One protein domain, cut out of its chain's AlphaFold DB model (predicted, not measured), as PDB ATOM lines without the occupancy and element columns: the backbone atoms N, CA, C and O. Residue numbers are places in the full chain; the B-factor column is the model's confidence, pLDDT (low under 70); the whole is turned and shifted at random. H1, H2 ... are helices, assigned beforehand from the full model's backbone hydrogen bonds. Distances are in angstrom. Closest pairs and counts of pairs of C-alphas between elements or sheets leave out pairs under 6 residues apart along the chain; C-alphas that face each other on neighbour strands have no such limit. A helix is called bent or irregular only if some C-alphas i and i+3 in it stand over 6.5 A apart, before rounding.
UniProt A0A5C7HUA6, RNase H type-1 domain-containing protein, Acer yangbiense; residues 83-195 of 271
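Overview. This is residues 83 to 195 of the 271 residues of the protein "RNase H type-1 domain-containing protein" of Acer yangbiense (UniProt A0A5C7HUA6). A long, narrow helical hairpin makes this domain: H3 runs nearly its whole length, and H4 folds back beside it. The short H2 packs on residues 110 to 117 of H3, in a row with H4, while residues 83 to 90, with H1, stick out to the side. The printed part has 113 residues with four named helices, H1 to H4 in chain order, and no named strand; the class is all helix. It is an extended rod, spanning 73 by 28 by 22 A, with a radius of gyration of the C-alphas of 21.1 A.

Along the chain. H1 covers residues 86 to 89, with C-alpha 86 at (186.882, 140.395, 127.449). H2 covers residues 92 to 102, 15.0 A long. H3, residues 110 to 152, is 60.3 A long, with a kink of 26 degrees near residue 134; it is neither bent nor irregular, but only just: C-alphas 129 and 132 are 6.1 A apart. H4, residues 156 to 187, is 47.5 A long and ends at C-alpha 187, (200.292, 152.558, 132.645); it is irregular, with C-alphas 157 and 160 7.3 A apart.

Arrangement. H1 and H2 are close but not clearly touching; their closest C-alphas, of Ala 89 and Val 95, are 6.6 A apart. H1 is apart from H3 and H4. H2 and H3 form a helical hairpin: they touch, closest at the C-alphas of Trp 102 and Asn 110, 5.1 A, and run opposite ways at a shallow tilt of 25 degrees. H3 and H4 form another, opposite ways at 2 degrees, closest at the C-alphas of Lys 143 and Leu 169, 6.2 A. H2 and H4 are close but not clearly touching, with the C-alphas of Gly 93 and Leu 187 7.8 A apart. In H2 every O i to N i+4 pair is within hydrogen-bond range, in H3 37 of 39 and in H4 26 of 28; H1 is too short for such a pair.

Size, cuts and confidence. The C-alphas farthest apart, of Cys 107 and Ser 155, are 73.0 A apart. The printed part has no cut and no long link. The mean pLDDT of the printed part is 78.3; residues 83 to 99, 101 to 108, 111 and 187 to 195 are under 70.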
ATOM      1  N   HIS A  83     186.757 139.077 138.416       45.56
ATOM      2  CA  HIS A  83     185.835 139.270 137.310       45.56
ATOM      3  C   HIS A  83     186.633 139.655 136.074       45.56
ATOM      4  O   HIS A  83     187.013 140.814 135.919       45.56
ATOM      5  N   TYR A  84     186.897 138.675 135.217       43.69
ATOM      6  CA  TYR A  84     187.480 138.923 133.910       43.69
ATOM      7  C   TYR A  84     186.429 139.544 132.979       43.69
ATOM      8  O   TYR A  84     185.281 139.098 132.940       43.69
ATOM      9  N   LYS A  85     186.814 140.583 132.233       45.53
ATOM     10  CA  LYS A  85     186.014 141.132 131.133       45.53
ATOM     11  C   LYS A  85     186.827 141.018 129.850       45.53
ATOM     12  O   LYS A  85     187.943 141.522 129.814       45.53
ATOM     13  N   GLN A  86     186.254 140.462 128.782       44.66
ATOM     14  CA  GLN A  86     186.882 140.395 127.449       44.66
ATOM     15  C   GLN A  86     187.322 141.779 126.938       44.66
ATOM     16  O   GLN A  86     188.352 141.923 126.287       44.66
ATOM     17  N   CYS A  87     186.627 142.844 127.359       48.84
ATOM     18  CA  CYS A  87     187.038 144.224 127.090       48.84
ATOM     19  C   CYS A  87     188.361 144.642 127.759       48.84
ATOM     20  O   CYS A  87     188.802 145.776 127.570       48.84
ATOM     21  N   TRP A  88     188.964 143.799 128.598       51.47
ATOM     22  CA  TRP A  88     190.318 143.978 129.122       51.47
ATOM     23  C   TRP A  88     191.347 143.358 128.184       51.47
ATOM     24  O   TRP A  88     192.358 143.997 127.935       51.47
ATOM     25  N   ALA A  89     191.047 142.192 127.609       54.06
ATOM     26  CA  ALA A  89     191.858 141.568 126.571       54.06
ATOM     27  C   ALA A  89     191.969 142.462 125.328       54.06
ATOM     28  O   ALA A  89     193.070 142.802 124.922       54.06
ATOM     29  N   GLY A  90     190.849 142.941 124.783       51.78
ATOM     30  CA  GLY A  90     190.856 143.774 123.570       51.78
ATOM     31  C   GLY A  90     191.403 145.199 123.754       51.78
ATOM     32  O   GLY A  90     191.282 146.033 122.858       51.78
ATOM     33  N   LYS A  91     191.948 145.544 124.929       62.72
ATOM     34  CA  LYS A  91     192.604 146.839 125.137       62.72
ATOM     35  C   LYS A  91     194.077 146.704 124.798       62.72
ATOM     36  O   LYS A  91     194.796 146.012 125.510       62.72
ATOM     37  N   ALA A  92     194.523 147.494 123.821       63.62
ATOM     38  CA  ALA A  92     195.917 147.584 123.366       63.62
ATOM     39  C   ALA A  92     196.958 147.610 124.507       63.62
ATOM     40  O   ALA A  92     198.040 147.044 124.404       63.62
ATOM     41  N   GLY A  93     196.609 148.219 125.644       64.31
ATOM     42  CA  GLY A  93     197.464 148.240 126.822       64.31
ATOM     43  C   GLY A  93     197.731 146.878 127.475       64.31
ATOM     44  O   GLY A  93     198.850 146.621 127.916       64.31
ATOM     45  N   CYS A  94     196.724 146.010 127.562       61.72
ATOM     46  CA  CYS A  94     196.873 144.678 128.147       61.72
ATOM     47  C   CYS A  94     197.671 143.755 127.231       61.72
ATOM     48  O   CYS A  94     198.517 143.013 127.728       61.72
ATOM     49  N   VAL A  95     197.450 143.841 125.919       66.38
ATOM     50  CA  VAL A  95     198.153 142.982 124.962       66.38
ATOM     51  C   VAL A  95     199.619 143.355 124.868       66.38
ATOM     52  O   VAL A  95     200.466 142.483 125.016       66.38
ATOM     53  N   TYR A  96     199.948 144.647 124.824       69.31
ATOM     54  CA  TYR A  96     201.344 145.057 124.936       69.31
ATOM     55  C   TYR A  96     202.019 144.555 126.195       69.31
ATOM     56  O   TYR A  96     203.170 144.154 126.142       69.31
ATOM     57  N   LEU A  97     201.350 144.617 127.346       67.75
ATOM     58  CA  LEU A  97     201.973 144.192 128.593       67.75
ATOM     59  C   LEU A  97     202.436 142.733 128.491       67.75
ATOM     60  O   LEU A  97     203.522 142.401 128.974       67.75
ATOM     61  N   ILE A  98     201.628 141.900 127.831       69.25
ATOM     62  CA  ILE A  98     201.930 140.503 127.531       69.25
ATOM     63  C   ILE A  98     203.040 140.421 126.474       69.25
ATOM     64  O   ILE A  98     204.075 139.825 126.759       69.25
ATOM     65  N   SER A  99     202.894 141.077 125.320       68.00
ATOM     66  CA  SER A  99     203.854 141.031 124.203       68.00
ATOM     67  C   SER A  99     205.238 141.588 124.562       68.00
ATOM     68  O   SER A  99     206.250 140.943 124.308       68.00
ATOM     69  N   ASP A 100     205.308 142.733 125.241       72.62
ATOM     70  CA  ASP A 100     206.540 143.363 125.740       72.62
ATOM     71  C   ASP A 100     207.231 142.511 126.807       72.62
ATOM     72  O   ASP A 100     208.437 142.597 126.994       72.62
ATOM     73  N   ALA A 101     206.499 141.684 127.552       68.69
ATOM     74  CA  ALA A 101     207.119 140.705 128.439       68.69
ATOM     75  C   ALA A 101     207.540 139.425 127.700       68.69
ATOM     76  O   ALA A 101     208.496 138.781 128.127       68.69
ATOM     77  N   TRP A 102     206.860 139.073 126.605       69.62
ATOM     78  CA  TRP A 102     207.115 137.863 125.821       69.62
ATOM     79  C   TRP A 102     208.286 137.998 124.843       69.62
ATOM     80  O   TRP A 102     209.016 137.036 124.616       69.62
ATOM     81  N   HIS A 103     208.494 139.187 124.276       66.81
ATOM     82  CA  HIS A 103     209.534 139.461 123.278       66.81
ATOM     83  C   HIS A 103     210.922 139.746 123.878       66.81
ATOM     84  O   HIS A 103     211.876 139.952 123.133       66.81
ATOM     85  N   MET A 104     211.095 139.701 125.207       61.94
ATOM     86  CA  MET A 104     212.401 139.938 125.851       61.94
ATOM     87  C   MET A 104     213.393 138.759 125.764       61.94
ATOM     88  O   MET A 104     214.317 138.693 126.570       61.94
ATOM     89  N   GLY A 105     213.232 137.844 124.802       49.97
ATOM     90  CA  GLY A 105     214.292 136.974 124.258       49.97
ATOM     91  C   GLY A 105     214.928 135.915 125.170       49.97
ATOM     92  O   GLY A 105     215.660 135.060 124.681       49.97
ATOM     93  N   GLU A 106     214.660 135.925 126.471       66.06
ATOM     94  CA  GLU A 106     215.222 134.961 127.416       66.06
ATOM     95  C   GLU A 106     214.208 133.851 127.685       66.06
ATOM     96  O   GLU A 106     213.184 134.055 128.340       66.06
ATOM     97  N   CYS A 107     214.501 132.669 127.150       56.22
ATOM     98  CA  CYS A 107     213.714 131.464 127.364       56.22
ATOM     99  C   CYS A 107     213.640 131.153 128.872       56.22
ATOM    100  O   CYS A 107     214.662 130.842 129.482       56.22
ATOM    101  N   GLY A 108     212.446 131.259 129.474       59.31
ATOM    102  CA  GLY A 108     212.179 130.691 130.800       59.31
ATOM    103  C   GLY A 108     211.170 131.403 131.703       59.31
ATOM    104  O   GLY A 108     210.553 130.718 132.503       59.31
ATOM    105  N   ASP A 109     210.941 132.721 131.587       73.69
ATOM    106  CA  ASP A 109     210.208 133.451 132.653       73.69
ATOM    107  C   ASP A 109     209.321 134.625 132.183       73.69
ATOM    108  O   ASP A 109     209.047 135.575 132.923       73.69
ATOM    109  N   ASN A 110     208.820 134.585 130.946       73.00
ATOM    110  CA  ASN A 110     207.972 135.655 130.394       73.00
ATOM    111  C   ASN A 110     206.732 135.938 131.261       73.00
ATOM    112  O   ASN A 110     206.388 137.097 131.490       73.00
ATOM    113  N   LEU A 111     206.109 134.901 131.829       69.69
ATOM    114  CA  LEU A 111     204.975 135.051 132.746       69.69
ATOM    115  C   LEU A 111     205.359 135.745 134.057       69.69
ATOM    116  O   LEU A 111     204.613 136.600 134.531       69.69
ATOM    117  N   VAL A 112     206.531 135.446 134.619       73.50
ATOM    118  CA  VAL A 112     207.039 136.132 135.817       73.50
ATOM    119  C   VAL A 112     207.311 137.607 135.506       73.50
ATOM    120  O   VAL A 112     206.983 138.484 136.309       73.50
ATOM    121  N   LYS A 113     207.824 137.916 134.309       73.44
ATOM    122  CA  LYS A 113     208.015 139.297 133.829       73.44
ATOM    123  C   LYS A 113     206.674 140.036 133.663       73.44
ATOM    124  O   LYS A 113     206.551 141.163 134.154       73.44
ATOM    125  N   VAL A 114     205.658 139.406 133.055       74.62
ATOM    126  CA  VAL A 114     204.271 139.926 132.980       74.62
ATOM    127  C   VAL A 114     203.735 140.207 134.380       74.62
ATOM    128  O   VAL A 114     203.274 141.314 134.667       74.62
ATOM    129  N   PHE A 115     203.828 139.221 135.270       74.88
ATOM    130  CA  PHE A 115     203.314 139.311 136.629       74.88
ATOM    131  C   PHE A 115     203.973 140.452 137.409       74.88
ATOM    132  O   PHE A 115     203.282 141.290 137.989       74.88
ATOM    133  N   ASN A 116     205.301 140.563 137.356       78.12
ATOM    134  CA  ASN A 116     206.035 141.640 138.018       78.12
ATOM    135  C   ASN A 116     205.622 143.025 137.495       78.12
ATOM    136  O   ASN A 116     205.434 143.953 138.289       78.12
ATOM    137  N   LYS A 117     205.397 143.169 136.182       78.00
ATOM    138  CA  LYS A 117     204.853 144.408 135.600       78.00
ATOM    139  C   LYS A 117     203.438 144.700 136.104       78.00
ATOM    140  O   LYS A 117     203.169 145.825 136.530       78.00
ATOM    141  N   LEU A 118     202.555 143.700 136.141       77.69
ATOM    142  CA  LEU A 118     201.200 143.842 136.690       77.69
ATOM    143  C   LEU A 118     201.217 144.262 138.164       77.69
ATOM    144  O   LEU A 118     200.447 145.139 138.556       77.69
ATOM    145  N   VAL A 119     202.124 143.712 138.977       79.38
ATOM    146  CA  VAL A 119     202.292 144.106 140.384       79.38
ATOM    147  C   VAL A 119     202.724 145.570 140.498       79.38
ATOM    148  O   VAL A 119     202.164 146.317 141.308       79.38
ATOM    149  N   VAL A 120     203.679 146.017 139.679       82.50
ATOM    150  CA  VAL A 120     204.109 147.426 139.646       82.50
ATOM    151  C   VAL A 120     202.946 148.343 139.260       82.50
ATOM    152  O   VAL A 120     202.718 149.362 139.921       82.50
ATOM    153  N   TYR A 121     202.168 147.978 138.241       80.75
ATOM    154  CA  TYR A 121     201.005 148.758 137.821       80.75
ATOM    155  C   TYR A 121     199.881 148.758 138.850       80.75
ATOM    156  O   TYR A 121     199.301 149.811 139.107       80.75
ATOM    157  N   SER A 122     199.635 147.632 139.517       78.62
ATOM    158  CA  SER A 122     198.688 147.540 140.627       78.62
ATOM    159  C   SER A 122     199.064 148.495 141.762       78.62
ATOM    160  O   SER A 122     198.210 149.238 142.255       78.62
ATOM    161  N   LYS A 123     200.354 148.576 142.123       83.88
ATOM    162  CA  LYS A 123     200.853 149.532 143.128       83.88
ATOM    163  C   LYS A 123     200.670 150.983 142.684       83.88
ATOM    164  O   LYS A 123     200.152 151.788 143.458       83.88
ATOM    165  N   LYS A 124     201.036 151.322 141.441       82.25
ATOM    166  CA  LYS A 124     200.855 152.676 140.881       82.25
ATOM    167  C   LYS A 124     199.380 153.085 140.844       82.25
ATOM    168  O   LYS A 124     199.033 154.179 141.288       82.25
ATOM    169  N   LEU A 125     198.507 152.194 140.378       80.19
ATOM    170  CA  LEU A 125     197.066 152.423 140.311       80.19
ATOM    171  C   LEU A 125     196.452 152.553 141.709       80.19
ATOM    172  O   LEU A 125     195.612 153.423 141.930       80.19
ATOM    173  N   SER A 126     196.887 151.728 142.661       82.12
ATOM    174  CA  SER A 126     196.456 151.811 144.060       82.12
ATOM    175  C   SER A 126     196.879 153.132 144.693       82.12
ATOM    176  O   SER A 126     196.052 153.798 145.311       82.12
ATOM    177  N   HIS A 127     198.123 153.563 144.476       85.56
ATOM    178  CA  HIS A 127     198.607 154.856 144.953       85.56
ATOM    179  C   HIS A 127     197.816 156.021 144.341       85.56
ATOM    180  O   HIS A 127     197.378 156.916 145.061       85.56
ATOM    181  N   TRP A 128     197.557 155.991 143.031       83.94
ATOM    182  CA  TRP A 128     196.734 157.007 142.370       83.94
ATOM    183  C   TRP A 128     195.292 157.025 142.908       83.94
ATOM    184  O   TRP A 128     194.752 158.093 143.210       83.94
ATOM    185  N   ASN A 129     194.683 155.848 143.078       80.06
ATOM    186  CA  ASN A 129     193.344 155.700 143.649       80.06
ATOM    187  C   ASN A 129     193.272 156.164 145.106       80.06
ATOM    188  O   ASN A 129     192.217 156.622 145.537       80.06
ATOM    189  N   PHE A 130     194.351 156.027 145.869       83.62
ATOM    190  CA  PHE A 130     194.371 156.443 147.262       83.62
ATOM    191  C   PHE A 130     194.620 157.946 147.395       83.62
ATOM    192  O   PHE A 130     193.815 158.638 148.005       83.62
ATOM    193  N   SER A 131     195.686 158.468 146.788       85.06
ATOM    194  CA  SER A 131     196.101 159.861 146.985       85.06
ATOM    195  C   SER A 131     195.261 160.829 146.147       85.06
ATOM    196  O   SER A 131     194.566 161.690 146.680       85.06
ATOM    197  N   ASN A 132     195.250 160.650 144.823       84.81
ATOM    198  CA  ASN A 132     194.660 161.635 143.912       84.81
ATOM    199  C   ASN A 132     193.134 161.572 143.902       84.81
ATOM    200  O   ASN A 132     192.459 162.600 143.919       84.81
ATOM    201  N   LYS A 133     192.560 160.365 143.872       85.62
ATOM    202  CA  LYS A 133     191.100 160.218 143.812       85.62
ATOM    203  C   LYS A 133     190.433 160.681 145.108       85.62
ATOM    204  O   LYS A 133     189.343 161.245 145.048       85.62
ATOM    205  N   LEU A 134     191.065 160.461 146.264       89.62
ATOM    206  CA  LEU A 134     190.533 160.914 147.550       89.62
ATOM    207  C   LEU A 134     190.512 162.442 147.635       89.62
ATOM    208  O   LEU A 134     189.475 163.008 147.985       89.62
ATOM    209  N   GLU A 135     191.616 163.097 147.272       91.88
ATOM    210  CA  GLU A 135     191.718 164.558 147.255       91.88
ATOM    211  C   GLU A 135     190.706 165.175 146.279       91.88
ATOM    212  O   GLU A 135     189.881 165.997 146.676       91.88
ATOM    213  N   MET A 136     190.635 164.666 145.046       92.00
ATOM    214  CA  MET A 136     189.655 165.145 144.066       92.00
ATOM    215  C   MET A 136     188.208 164.934 144.522       92.00
ATOM    216  O   MET A 136     187.358 165.801 144.323       92.00
ATOM    217  N   ASN A 137     187.898 163.802 145.159       92.06
ATOM    218  CA  ASN A 137     186.563 163.560 145.704       92.06
ATOM    219  C   ASN A 137     186.235 164.503 146.865       92.06
ATOM    220  O   ASN A 137     185.078 164.910 147.009       92.06
ATOM    221  N   LYS A 138     187.227 164.855 147.690       95.44
ATOM    222  CA  LYS A 138     187.070 165.841 148.764       95.44
ATOM    223  C   LYS A 138     186.716 167.210 148.185       95.44
ATOM    224  O   LYS A 138     185.758 167.815 148.670       95.44
ATOM    225  N   ASP A 139     187.394 167.634 147.123       96.25
ATOM    226  CA  ASP A 139     187.135 168.911 146.446       96.25
ATOM    227  C   ASP A 139     185.768 168.929 145.761       96.25
ATOM    228  O   ASP A 139     184.969 169.838 145.991       96.25
ATOM    229  N   ILE A 140     185.434 167.871 145.012       96.56
ATOM    230  CA  ILE A 140     184.115 167.695 144.385       96.56
ATOM    231  C   ILE A 140     183.011 167.750 145.448       96.56
ATOM    232  O   ILE A 140     182.006 168.441 145.276       96.56
ATOM    233  N   LYS A 141     183.185 167.057 146.581       97.12
ATOM    234  CA  LYS A 141     182.223 167.083 147.695       97.12
ATOM    235  C   LYS A 141     182.173 168.452 148.379       97.12
ATOM    236  O   LYS A 141     181.121 168.835 148.889       97.12
ATOM    237  N   GLY A 142     183.287 169.176 148.440       97.56
ATOM    238  CA  GLY A 142     183.348 170.558 148.915       97.56
ATOM    239  C   GLY A 142     182.502 171.481 148.043       97.56
ATOM    240  O   GLY A 142     181.572 172.107 148.546       97.56
ATOM    241  N   LYS A 143     182.745 171.470 146.731       98.00
ATOM    242  CA  LYS A 143     182.030 172.303 145.756       98.00
ATOM    243  C   LYS A 143     180.545 171.967 145.659       98.00
ATOM    244  O   LYS A 143     179.724 172.875 145.657       98.00
ATOM    245  N   LYS A 144     180.171 170.683 145.711       97.62
ATOM    246  CA  LYS A 144     178.757 170.267 145.796       97.62
ATOM    247  C   LYS A 144     178.054 170.804 147.046       97.62
ATOM    248  O   LYS A 144     176.894 171.193 146.969       97.62
ATOM    249  N   ARG A 145     178.737 170.828 148.197       97.88
ATOM    250  CA  ARG A 145     178.182 171.408 149.432       97.88
ATOM    251  C   ARG A 145     178.047 172.923 149.330       97.88
ATOM    252  O   ARG A 145     177.024 173.448 149.749       97.88
ATOM    253  N   GLU A 146     179.043 173.604 148.767       97.31
ATOM    254  CA  GLU A 146     178.979 175.050 148.520       97.31
ATOM    255  C   GLU A 146     177.784 175.402 147.623       97.31
ATOM    256  O   GLU A 146     176.993 176.272 147.980       97.31
ATOM    257  N   LEU A 147     177.587 174.656 146.532       97.00
ATOM    258  CA  LEU A 147     176.425 174.783 145.651       97.00
ATOM    259  C   LEU A 147     175.100 174.604 146.398       97.00
ATOM    260  O   LEU A 147     174.242 175.479 146.336       97.00
ATOM    261  N   ALA A 148     174.969 173.529 147.177       96.50
ATOM    262  CA  ALA A 148     173.761 173.269 147.957       96.50
ATOM    263  C   ALA A 148     173.470 174.366 149.004       96.50
ATOM    264  O   ALA A 148     172.310 174.623 149.326       96.50
ATOM    265  N   CYS A 149     174.499 175.020 149.555       95.44
ATOM    266  CA  CYS A 149     174.322 176.169 150.445       95.44
ATOM    267  C   CYS A 149     173.843 177.416 149.686       95.44
ATOM    268  O   CYS A 149     172.978 178.129 150.192       95.44
ATOM    269  N   LEU A 150     174.371 177.668 148.483       95.38
ATOM    270  CA  LEU A 150     173.953 178.794 147.640       95.38
ATOM    271  C   LEU A 150     172.502 178.643 147.165       95.38
ATOM    272  O   LEU A 150     171.761 179.622 147.170       95.38
ATOM    273  N   GLU A 151     172.073 177.422 146.838       94.81
ATOM    274  CA  GLU A 151     170.692 177.126 146.427       94.81
ATOM    275  C   GLU A 151     169.665 177.405 147.529       94.81
ATOM    276  O   GLU A 151     168.566 177.876 147.251       94.81
ATOM    277  N   LYS A 152     170.031 177.174 148.794       95.50
ATOM    278  CA  LYS A 152     169.158 177.462 149.942       95.50
ATOM    279  C   LYS A 152     169.062 178.951 150.274       95.50
ATOM    280  O   LYS A 152     168.137 179.350 150.970       95.50
ATOM    281  N   GLY A 153     170.018 179.759 149.816       91.06
ATOM    282  CA  GLY A 153     170.131 181.169 150.186       91.06
ATOM    283  C   GLY A 153     169.101 182.094 149.535       91.06
ATOM    284  O   GLY A 153     168.965 183.219 150.002       91.06
ATOM    285  N   GLY A 154     168.409 181.665 148.469       84.31
ATOM    286  CA  GLY A 154     167.272 182.363 147.836       84.31
ATOM    287  C   GLY A 154     167.509 183.790 147.312       84.31
ATOM    288  O   GLY A 154     166.600 184.378 146.741       84.31
ATOM    289  N   SER A 155     168.693 184.371 147.512       88.19
ATOM    290  CA  SER A 155     169.011 185.734 147.094       88.19
ATOM    291  C   SER A 155     169.463 185.754 145.642       88.19
ATOM    292  O   SER A 155     170.446 185.094 145.290       88.19
ATOM    293  N   ASP A 156     168.799 186.577 144.828       83.44
ATOM    294  CA  ASP A 156     169.175 186.803 143.433       83.44
ATOM    295  C   ASP A 156     170.634 187.257 143.302       83.44
ATOM    296  O   ASP A 156     171.303 186.861 142.362       83.44
ATOM    297  N   GLN A 157     171.216 187.958 144.282       82.94
ATOM    298  CA  GLN A 157     172.624 188.389 144.222       82.94
ATOM    299  C   GLN A 157     173.649 187.233 144.218       82.94
ATOM    300  O   GLN A 157     174.824 187.454 143.932       82.94
ATOM    301  N   ASN A 158     173.234 185.991 144.488       91.69
ATOM    302  CA  ASN A 158     174.132 184.831 144.518       91.69
ATOM    303  C   ASN A 158     174.318 184.135 143.160       91.69
ATOM    304  O   ASN A 158     175.113 183.191 143.082       91.69
ATOM    305  N   TRP A 159     173.621 184.559 142.097       93.56
ATOM    306  CA  TRP A 159     173.641 183.853 140.808       93.56
ATOM    307  C   TRP A 159     175.047 183.795 140.182       93.56
ATOM    308  O   TRP A 159     175.465 182.739 139.702       93.56
ATOM    309  N   GLU A 160     175.826 184.880 140.262       94.75
ATOM    310  CA  GLU A 160     177.195 184.925 139.725       94.75
ATOM    311  C   GLU A 160     178.121 183.952 140.456       94.75
ATOM    312  O   GLU A 160     178.920 183.233 139.847       94.75
ATOM    313  N   ARG A 161     178.000 183.906 141.787       95.81
ATOM    314  CA  ARG A 161     178.786 182.998 142.620       95.81
ATOM    315  C   ARG A 161     178.408 181.546 142.346       95.81
ATOM    316  O   ARG A 161     179.301 180.710 142.239       95.81
ATOM    317  N   ARG A 162     177.115 181.253 142.193       96.06
ATOM    318  CA  ARG A 162     176.619 179.919 141.833       96.06
ATOM    319  C   ARG A 162     177.221 179.447 140.510       96.06
ATOM    320  O   ARG A 162     177.842 178.389 140.485       96.06
ATOM    321  N   ASN A 163     177.122 180.265 139.461       95.94
ATOM    322  CA  ASN A 163     177.636 179.928 138.132       95.94
ATOM    323  C   ASN A 163     179.156 179.664 138.155       95.94
ATOM    324  O   ASN A 163     179.656 178.736 137.520       95.94
ATOM    325  N   ARG A 164     179.908 180.431 138.958       97.25
ATOM    326  CA  ARG A 164     181.345 180.192 139.169       97.25
ATOM    327  C   ARG A 164     181.621 178.828 139.808       97.25
ATOM    328  O   ARG A 164     182.484 178.098 139.327       97.25
ATOM    329  N   VAL A 165     180.897 178.474 140.873       97.62
ATOM    330  CA  VAL A 165     181.067 177.184 141.568       97.62
ATOM    331  C   VAL A 165     180.666 176.010 140.666       97.62
ATOM    332  O   VAL A 165     181.333 174.975 140.695       97.62
ATOM    333  N   GLU A 166     179.628 176.165 139.838       97.62
ATOM    334  CA  GLU A 166     179.222 175.170 138.832       97.62
ATOM    335  C   GLU A 166     180.328 174.938 137.796       97.62
ATOM    336  O   GLU A 166     180.723 173.793 137.563       97.62
ATOM    337  N   LEU A 167     180.907 176.010 137.249       97.56
ATOM    338  CA  LEU A 167     182.002 175.915 136.283       97.56
ATOM    339  C   LEU A 167     183.251 175.244 136.879       97.56
ATOM    340  O   LEU A 167     183.891 174.411 136.231       97.56
ATOM    341  N   GLU A 168     183.597 175.582 138.123       97.56
ATOM    342  CA  GLU A 168     184.703 174.947 138.848       97.56
ATOM    343  C   GLU A 168     184.445 173.452 139.084       97.56
ATOM    344  O   GLU A 168     185.342 172.628 138.880       97.56
ATOM    345  N   LEU A 169     183.219 173.083 139.471       97.56
ATOM    346  CA  LEU A 169     182.821 171.690 139.670       97.56
ATOM    347  C   LEU A 169     182.923 170.884 138.367       97.56
ATOM    348  O   LEU A 169     183.487 169.785 138.366       97.56
ATOM    349  N   ASP A 170     182.454 171.440 137.253       96.00
ATOM    350  CA  ASP A 170     182.583 170.832 135.926       96.00
ATOM    351  C   ASP A 170     184.047 170.671 135.504       96.00
ATOM    352  O   ASP A 170     184.440 169.634 134.950       96.00
ATOM    353  N   GLY A 171     184.878 171.673 135.799       96.50
ATOM    354  CA  GLY A 171     186.322 171.614 135.606       96.50
ATOM    355  C   GLY A 171     186.958 170.453 136.375       96.50
ATOM    356  O   GLY A 171     187.725 169.677 135.796       96.50
ATOM    357  N   LEU A 172     186.590 170.274 137.648       95.25
ATOM    358  CA  LEU A 172     187.072 169.174 138.491       95.25
ATOM    359  C   LEU A 172     186.621 167.802 137.975       95.25
ATOM    360  O   LEU A 172     187.438 166.879 137.908       95.25
ATOM    361  N   LEU A 173     185.361 167.663 137.552       92.00
ATOM    362  CA  LEU A 173     184.835 166.412 136.991       92.00
ATOM    363  C   LEU A 173     185.548 166.037 135.684       92.00
ATOM    364  O   LEU A 173     185.994 164.895 135.518       92.00
ATOM    365  N   LYS A 174     185.742 167.002 134.777       92.69
ATOM    366  CA  LYS A 174     186.495 166.796 133.527       92.69
ATOM    367  C   LYS A 174     187.962 166.463 133.799       92.69
ATOM    368  O   LYS A 174     188.510 165.552 133.170       92.69
ATOM    369  N   CYS A 175     188.592 167.166 134.739       90.81
ATOM    370  CA  CYS A 175     189.967 166.913 135.163       90.81
ATOM    371  C   CYS A 175     190.122 165.502 135.750       90.81
ATOM    372  O   CYS A 175     191.075 164.808 135.399       90.81
ATOM    373  N   SER A 176     189.154 165.035 136.548       89.19
ATOM    374  CA  SER A 176     189.158 163.695 137.157       89.19
ATOM    375  C   SER A 176     189.180 162.610 136.091       89.19
ATOM    376  O   SER A 176     190.086 161.776 136.039       89.19
ATOM    377  N   SER A 177     188.249 162.704 135.143       84.62
ATOM    378  CA  SER A 177     188.154 161.781 134.014       84.62
ATOM    379  C   SER A 177     189.378 161.845 133.099       84.62
ATOM    380  O   SER A 177     189.759 160.840 132.498       84.62
ATOM    381  N   ARG A 178     190.013 163.014 132.952       85.50
ATOM    382  CA  ARG A 178     191.247 163.159 132.166       85.50
ATOM    383  C   ARG A 178     192.441 162.531 132.881       85.50
ATOM    384  O   ARG A 178     193.150 161.755 132.253       85.50
ATOM    385  N   LYS A 179     192.642 162.810 134.170       84.38
ATOM    386  CA  LYS A 179     193.733 162.235 134.974       84.38
ATOM    387  C   LYS A 179     193.613 160.718 135.090       84.38
ATOM    388  O   LYS A 179     194.618 160.037 134.943       84.38
ATOM    389  N   ALA A 180     192.401 160.189 135.267       80.06
ATOM    390  CA  ALA A 180     192.158 158.746 135.257       80.06
ATOM    391  C   ALA A 180     192.561 158.123 133.913       80.06
ATOM    392  O   ALA A 180     193.301 157.144 133.875       80.06
ATOM    393  N   ARG A 181     192.132 158.731 132.799       77.94
ATOM    394  CA  ARG A 181     192.499 158.272 131.451       77.94
ATOM    395  C   ARG A 181     193.992 158.387 131.174       77.94
ATOM    396  O   ARG A 181     194.536 157.489 130.551       77.94
ATOM    397  N   ASN A 182     194.641 159.462 131.609       79.88
ATOM    398  CA  ASN A 182     196.077 159.644 131.424       79.88
ATOM    399  C   ASN A 182     196.874 158.668 132.288       79.88
ATOM    400  O   ASN A 182     197.808 158.086 131.774       79.88
ATOM    401  N   CYS A 183     196.470 158.410 133.535       75.25
ATOM    402  CA  CYS A 183     197.105 157.386 134.364       75.25
ATOM    403  C   CYS A 183     196.979 156.007 133.710       75.25
ATOM    404  O   CYS A 183     197.971 155.308 133.572       75.25
ATOM    405  N   ILE A 184     195.792 155.649 133.211       72.31
ATOM    406  CA  ILE A 184     195.599 154.424 132.425       72.31
ATOM    407  C   ILE A 184     196.509 154.433 131.188       72.31
ATOM    408  O   ILE A 184     197.191 153.452 130.937       72.31
ATOM    409  N   ARG A 185     196.583 155.541 130.444       72.12
ATOM    410  CA  ARG A 185     197.438 155.655 129.252       72.12
ATOM    411  C   ARG A 185     198.929 155.533 129.574       72.12
ATOM    412  O   ARG A 185     199.624 154.835 128.863       72.12
ATOM    413  N   GLU A 186     199.403 156.151 130.649       74.06
ATOM    414  CA  GLU A 186     200.789 156.062 131.127       74.06
ATOM    415  C   GLU A 186     201.123 154.674 131.688       74.06
ATOM    416  O   GLU A 186     202.261 154.225 131.583       74.06
ATOM    417  N   LEU A 187     200.148 153.972 132.279       65.62
ATOM    418  CA  LEU A 187     200.292 152.558 132.645       65.62
ATOM    419  C   LEU A 187     200.396 151.665 131.401       65.62
ATOM    420  O   LEU A 187     201.013 150.609 131.453       65.62
ATOM    421  N   PHE A 188     199.818 152.105 130.289       64.88
ATOM    422  CA  PHE A 188     199.759 151.389 129.022       64.88
ATOM    423  C   PHE A 188     200.490 152.148 127.915       64.88
ATOM    424  O   PHE A 188     199.984 152.237 126.802       64.88
ATOM    425  N   ASN A 189     201.649 152.732 128.240       59.75
ATOM    426  CA  ASN A 189     202.389 153.659 127.384       59.75
ATOM    427  C   ASN A 189     203.008 152.950 126.171       59.75
ATOM    428  O   ASN A 189     204.205 152.674 126.117       59.75
ATOM    429  N   VAL A 190     202.154 152.613 125.217       49.62
ATOM    430  CA  VAL A 190     202.459 151.721 124.111       49.62
ATOM    431  C   VAL A 190     201.928 152.345 122.859       49.62
ATOM    432  O   VAL A 190     200.757 152.711 122.791       49.62
ATOM    433  N   SER A 191     202.849 152.432 121.908       45.69
ATOM    434  CA  SER A 191     202.677 152.884 120.542       45.69
ATOM    435  C   SER A 191     201.259 152.693 119.995       45.69
ATOM    436  O   SER A 191     200.722 151.586 119.975       45.69
ATOM    437  N   GLU A 192     200.693 153.791 119.492       50.97
ATOM    438  CA  GLU A 192     199.450 153.809 118.718       50.97
ATOM    439  C   GLU A 192     199.558 153.043 117.377       50.97
ATOM    440  O   GLU A 192     198.553 152.940 116.674       50.97
ATOM    441  N   ASP A 193     200.721 152.459 117.045       47.84
ATOM    442  CA  ASP A 193     200.955 151.719 115.793       47.84
ATOM    443  C   ASP A 193     200.347 150.306 115.755       47.84
ATOM    444  O   ASP A 193     200.168 149.753 114.676       47.84
ATOM    445  N   TRP A 194     199.954 149.709 116.886       46.84
ATOM    446  CA  TRP A 194     199.481 148.308 116.921       46.84
ATOM    447  C   TRP A 194     197.982 148.137 116.628       46.84
ATOM    448  O   TRP A 194     197.337 147.197 117.082       46.84
ATOM    449  N   LYS A 195     197.387 149.063 115.873       48.41
ATOM    450  CA  LYS A 195     195.949 149.041 115.548       48.41
ATOM    451  C   LYS A 195     195.559 148.051 114.445       48.41
ATOM    452  O   LYS A 195     194.392 148.023 114.049       48.41
TER     453      LYS A 195